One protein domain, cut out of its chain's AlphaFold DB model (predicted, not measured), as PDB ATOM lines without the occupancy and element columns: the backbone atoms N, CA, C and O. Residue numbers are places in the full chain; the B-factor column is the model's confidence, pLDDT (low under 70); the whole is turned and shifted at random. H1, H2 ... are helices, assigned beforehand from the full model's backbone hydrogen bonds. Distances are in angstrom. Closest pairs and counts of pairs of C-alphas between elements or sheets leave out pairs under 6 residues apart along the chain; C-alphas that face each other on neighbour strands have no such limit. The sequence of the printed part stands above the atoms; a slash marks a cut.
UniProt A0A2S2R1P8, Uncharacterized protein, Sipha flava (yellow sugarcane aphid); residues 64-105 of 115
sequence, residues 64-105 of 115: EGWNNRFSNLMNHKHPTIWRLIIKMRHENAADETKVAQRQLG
ATOM      1  N   GLU A  64     -22.803  43.924  73.813       88.19
ATOM      2  CA  GLU A  64     -23.856  44.089  74.822       88.19
ATOM      3  C   GLU A  64     -24.254  42.747  75.442       88.19
ATOM      4  O   GLU A  64     -24.311  42.622  76.667       88.19
ATOM      5  N   GLY A  65     -24.447  41.717  74.614       89.44
ATOM      6  CA  GLY A  65     -24.728  40.360  75.072       89.44
ATOM      7  C   GLY A  65     -23.601  39.792  75.938       89.44
ATOM      8  O   GLY A  65     -23.863  39.223  77.002       89.44
ATOM      9  N   TRP A  66     -22.346  39.989  75.524       89.06
ATOM     10  CA  TRP A  66     -21.181  39.571  76.303       89.06
ATOM     11  C   TRP A  66     -21.080  40.332  77.632       89.06
ATOM     12  O   TRP A  66     -20.960  39.702  78.680       89.06
ATOM     13  N   ASN A  67     -21.225  41.660  77.618       90.00
ATOM     14  CA  ASN A  67     -21.183  42.508  78.812       90.00
ATOM     15  C   ASN A  67     -22.281  42.143  79.816       90.00
ATOM     16  O   ASN A  67     -22.022  42.079  81.018       90.00
ATOM     17  N   ASN A  68     -23.497  41.860  79.339       90.31
ATOM     18  CA  ASN A  68     -24.594  41.405  80.186       90.31
ATOM     19  C   ASN A  68     -24.268  40.045  80.827       90.31
ATOM     20  O   ASN A  68     -24.365  39.880  82.043       90.31
ATOM     21  N   ARG A  69     -23.805  39.071  80.034       89.06
ATOM     22  CA  ARG A  69     -23.384  37.760  80.552       89.06
ATOM     23  C   ARG A  69     -22.250  37.886  81.574       89.06
ATOM     24  O   ARG A  69     -22.329  37.271  82.634       89.06
ATOM     25  N   PHE A  70     -21.234  38.692  81.282       89.62
ATOM     26  CA  PHE A  70     -20.102  38.909  82.177       89.62
ATOM     27  C   PHE A  70     -20.530  39.591  83.477       89.62
ATOM     28  O   PHE A  70     -20.113  39.176  84.554       89.62
ATOM     29  N   SER A  71     -21.418  40.584  83.403       89.81
ATOM     30  CA  SER A  71     -21.974  41.247  84.589       89.81
ATOM     31  C   SER A  71     -22.715  40.253  85.488       89.81
ATOM     32  O   SER A  71     -22.527  40.264  86.707       89.81
ATOM     33  N   ASN A  72     -23.468  39.326  84.888       87.62
ATOM     34  CA  ASN A  72     -24.110  38.226  85.607       87.62
ATOM     35  C   ASN A  72     -23.090  37.244  86.218       87.62
ATOM     36  O   ASN A  72     -23.273  36.819  87.355       87.62
ATOM     37  N   LEU A  73     -21.990  36.913  85.526       87.75
ATOM     38  CA  LEU A  73     -20.915  36.081  86.096       87.75
ATOM     39  C   LEU A  73     -20.224  36.775  87.282       87.75
ATOM     40  O   LEU A  73     -19.867  36.131  88.283       87.75
ATOM     41  N   MET A  74     -19.987  38.078  87.145       89.62
ATOM     42  CA  MET A  74     -19.379  38.903  88.177       89.62
ATOM     43  C   MET A  74     -20.267  38.931  89.412       89.62
ATOM     44  O   MET A  74     -19.732  38.721  90.492       89.62
ATOM     45  N   ASN A  75     -21.584  39.132  89.270       87.88
ATOM     46  CA  ASN A  75     -22.567  39.183  90.363       87.88
ATOM     47  C   ASN A  75     -22.133  40.069  91.553       87.88
ATOM     48  O   ASN A  75     -22.396  39.777  92.718       87.88
ATOM     49  N   HIS A  76     -21.396  41.143  91.262       86.56
ATOM     50  CA  HIS A  76     -20.882  42.100  92.236       86.56
ATOM     51  C   HIS A  76     -20.917  43.496  91.633       86.56
ATOM     52  O   HIS A  76     -20.401  43.710  90.539       86.56
ATOM     53  N   LYS A  77     -21.472  44.457  92.376       85.88
ATOM     54  CA  LYS A  77     -21.578  45.854  91.933       85.88
ATOM     55  C   LYS A  77     -20.224  46.577  91.924       85.88
ATOM     56  O   LYS A  77     -19.962  47.383  91.040       85.88
ATOM     57  N   HIS A  78     -19.361  46.258  92.892       90.56
ATOM     58  CA  HIS A  78     -18.037  46.865  93.069       90.56
ATOM     59  C   HIS A  78     -16.987  45.784  93.381       90.56
ATOM     60  O   HIS A  78     -16.589  45.609  94.534       90.56
ATOM     61  N   PRO A  79     -16.592  44.975  92.387       90.38
ATOM     62  CA  PRO A  79     -15.585  43.939  92.575       90.38
ATOM     63  C   PRO A  79     -14.204  44.557  92.822       90.38
ATOM     64  O   PRO A  79     -13.848  45.572  92.227       90.38
ATOM     65  N   THR A  80     -13.388  43.908  93.651       95.56
ATOM     66  CA  THR A  80     -11.959  44.237  93.719       95.56
ATOM     67  C   THR A  80     -11.268  43.851  92.410       95.56
ATOM     68  O   THR A  80     -11.716  42.939  91.708       95.56
ATOM     69  N   ILE A  81     -10.136  44.494  92.108       95.12
ATOM     70  CA  ILE A  81      -9.323  44.186  90.918       95.12
ATOM     71  C   ILE A  81      -8.974  42.690  90.865       95.12
ATOM     72  O   ILE A  81      -9.108  42.054  89.824       95.12
ATOM     73  N   TRP A  82      -8.625  42.089  92.005       96.19
ATOM     74  CA  TRP A  82      -8.339  40.654  92.090       96.19
ATOM     75  C   TRP A  82      -9.528  39.779  91.696       96.19
ATOM     76  O   TRP A  82      -9.373  38.829  90.928       96.19
ATOM     77  N   ARG A  83     -10.731  40.113  92.175       93.38
ATOM     78  CA  ARG A  83     -11.945  39.364  91.838       93.38
ATOM     79  C   ARG A  83     -12.291  39.497  90.356       93.38
ATOM     80  O   ARG A  83     -12.689  38.508  89.746       93.38
ATOM     81  N   LEU A  84     -12.088  40.684  89.783       93.62
ATOM     82  CA  LEU A  84     -12.239  40.923  88.349       93.62
ATOM     83  C   LEU A  84     -11.293  40.037  87.527       93.62
ATOM     84  O   LEU A  84     -11.755  39.331  86.636       93.62
ATOM     85  N   ILE A  85     -10.001  40.006  87.868       95.75
ATOM     86  CA  ILE A  85      -8.998  39.193  87.161       95.75
ATOM     87  C   ILE A  85      -9.362  37.704  87.201       95.75
ATOM     88  O   ILE A  85      -9.312  37.026  86.176       95.75
ATOM     89  N   ILE A  86      -9.757  37.188  88.369       95.00
ATOM     90  CA  ILE A  86     -10.158  35.780  88.519       95.00
ATOM     91  C   ILE A  86     -11.349  35.460  87.608       95.00
ATOM     92  O   ILE A  86     -11.340  34.466  86.885       95.00
ATOM     93  N   LYS A  87     -12.365  36.323  87.599       93.88
ATOM     94  CA  LYS A  87     -13.569  36.129  86.788       93.88
ATOM     95  C   LYS A  87     -13.296  36.237  85.288       93.88
ATOM     96  O   LYS A  87     -13.843  35.438  84.536       93.88
ATOM     97  N   MET A  88     -12.400  37.130  84.865       94.06
ATOM     98  CA  MET A  88     -11.928  37.177  83.476       94.06
ATOM     99  C   MET A  88     -11.243  35.869  83.059       94.06
ATOM    100  O   MET A  88     -11.519  35.354  81.980       94.06
ATOM    101  N   ARG A  89     -10.406  35.278  83.922       94.88
ATOM    102  CA  ARG A  89      -9.775  33.975  83.638       94.88
ATOM    103  C   ARG A  89     -10.803  32.854  83.487       94.88
ATOM    104  O   ARG A  89     -10.661  32.023  82.596       94.88
ATOM    105  N   HIS A  90     -11.840  32.842  84.326       92.69
ATOM    106  CA  HIS A  90     -12.928  31.872  84.199       92.69
ATOM    107  C   HIS A  90     -13.693  32.017  82.881       92.69
ATOM    108  O   HIS A  90     -14.024  31.003  82.272       92.69
ATOM    109  N   GLU A  91     -13.955  33.248  82.432       91.69
ATOM    110  CA  GLU A  91     -14.591  33.462  81.131       91.69
ATOM    111  C   GLU A  91     -13.734  32.973  79.972       91.69
ATOM    112  O   GLU A  91     -14.228  32.227  79.129       91.69
ATOM    113  N   ASN A  92     -12.444  33.318  79.967       92.88
ATOM    114  CA  ASN A  92     -11.530  32.867  78.920       92.88
ATOM    115  C   ASN A  92     -11.475  31.336  78.851       92.88
ATOM    116  O   ASN A  92     -11.650  30.772  77.776       92.88
ATOM    117  N   ALA A  93     -11.342  30.655  79.994       93.31
ATOM    118  CA  ALA A  93     -11.340  29.193  80.040       93.31
ATOM    119  C   ALA A  93     -12.664  28.586  79.527       93.31
ATOM    120  O   ALA A  93     -12.666  27.567  78.829       93.31
ATOM    121  N   ALA A  94     -13.804  29.207  79.849       90.06
ATOM    122  CA  ALA A  94     -15.104  28.767  79.353       90.06
ATOM    123  C   ALA A  94     -15.228  28.941  77.832       90.06
ATOM    124  O   ALA A  94     -15.786  28.072  77.159       90.06
ATOM    125  N   ASP A  95     -14.715  30.038  77.280       90.06
ATOM    126  CA  ASP A  95     -14.751  30.298  75.842       90.06
ATOM    127  C   ASP A  95     -13.764  29.414  75.069       90.06
ATOM    128  O   ASP A  95     -14.154  28.839  74.052       90.06
ATOM    129  N   GLU A  96     -12.554  29.187  75.584       93.56
ATOM    130  CA  GLU A  96     -11.598  28.208  75.043       93.56
ATOM    131  C   GLU A  96     -12.211  26.806  74.982       93.56
ATOM    132  O   GLU A  96     -12.157  26.137  73.948       93.56
ATOM    133  N   THR A  97     -12.889  26.391  76.056       91.69
ATOM    134  CA  THR A  97     -13.589  25.101  76.107       91.69
ATOM    135  C   THR A  97     -14.683  25.020  75.039       91.69
ATOM    136  O   THR A  97     -14.781  24.015  74.331       91.69
ATOM    137  N   LYS A  98     -15.489  26.078  74.860       89.00
ATOM    138  CA  LYS A  98     -16.508  26.130  73.794       89.00
ATOM    139  C   LYS A  98     -15.869  26.055  72.407       89.00
ATOM    140  O   LYS A  98     -16.407  25.382  71.532       89.00
ATOM    141  N   VAL A  99     -14.751  26.738  72.173       91.19
ATOM    142  CA  VAL A  99     -14.043  26.687  70.884       91.19
ATOM    143  C   VAL A  99     -13.540  25.270  70.607       91.19
ATOM    144  O   VAL A  99     -13.826  24.736  69.535       91.19
ATOM    145  N   ALA A 100     -12.894  24.627  71.583       92.06
ATOM    146  CA  ALA A 100     -12.413  23.253  71.458       92.06
ATOM    147  C   ALA A 100     -13.558  22.263  71.181       92.06
ATOM    148  O   ALA A 100     -13.481  21.446  70.265       92.06
ATOM    149  N   GLN A 101     -14.677  22.380  71.901       89.75
ATOM    150  CA  GLN A 101     -15.861  21.553  71.653       89.75
ATOM    151  C   GLN A 101     -16.448  21.772  70.246       89.75
ATOM    152  O   GLN A 101     -16.892  20.817  69.606       89.75
ATOM    153  N   ARG A 102     -16.447  23.011  69.722       89.12
ATOM    154  CA  ARG A 102     -16.881  23.278  68.334       89.12
ATOM    155  C   ARG A 102     -15.975  22.593  67.323       89.12
ATOM    156  O   ARG A 102     -16.487  22.008  66.376       89.12
ATOM    157  N   GLN A 103     -14.661  22.656  67.530       90.88
ATOM    158  CA  GLN A 103     -13.679  22.006  66.659       90.88
ATOM    159  C   GLN A 103     -13.847  20.483  66.654       90.88
ATOM    160  O   GLN A 103     -13.763  19.860  65.602       90.88
ATOM    161  N   LEU A 104     -14.168  19.897  67.809       91.31
ATOM    162  CA  LEU A 104     -14.466  18.469  67.957       91.31
ATOM    163  C   LEU A 104     -15.866  18.071  67.450       91.31
ATOM    164  O   LEU A 104     -16.232  16.903  67.537       91.31
ATOM    165  N   GLY A 105     -16.683  19.020  66.979       86.75
ATOM    166  CA  GLY A 105     -18.056  18.758  66.536       86.75
ATOM    167  C   GLY A 105     -19.014  18.328  67.655       86.75
ATOM    168  O   GLY A 105     -20.111  17.851  67.374       86.75
TER     169      GLY A 105
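AT A GLANCE: This is residues 64 to 105 of the 115 residues of an uncharacterized protein of Sipha flava (yellow sugarcane aphid) (UniProt A0A2S2R1P8). A short helix, H1, meets with its last residues the side of the first half of a long helix, H2, after which residues 92 to 105 stick out free. The link between the helices turns the backbone back. The printed part has 42 residues with two named helices, H1 then H2, and no named strand; the class is all helix. It is loose, with a radius of gyration of the C-alphas of 12.2 A, and flat, spanning 39 by 21 by 12 A.

HOW THE PARTS SIT: H1, residues 64 to 74, and H2, residues 81 to 103, touch, and H2 touches H1 with residues 84 to 91 alone. The closest C-alphas, those of Met 74 and Lys 87, are 6.6 A apart. The helices run opposite ways at a steep tilt of 58 degrees. In H1 and H2 every O i to N i+4 pair is within hydrogen-bond range.

IN THESE COORDINATES: H1 begins at C-alpha 64 (-23.856, 44.089, 74.822) and is 15.0 A long. H2, 33.2 A long, ends at C-alpha 103 (-13.679, 22.006, 66.659).

THE WHOLE: The C-alphas farthest apart, of His 78 and Gly 105, are 38.7 A apart. The printed part has no cut, and the link from H1 to H2 is short. No printed residue is under 70 in pLDDT.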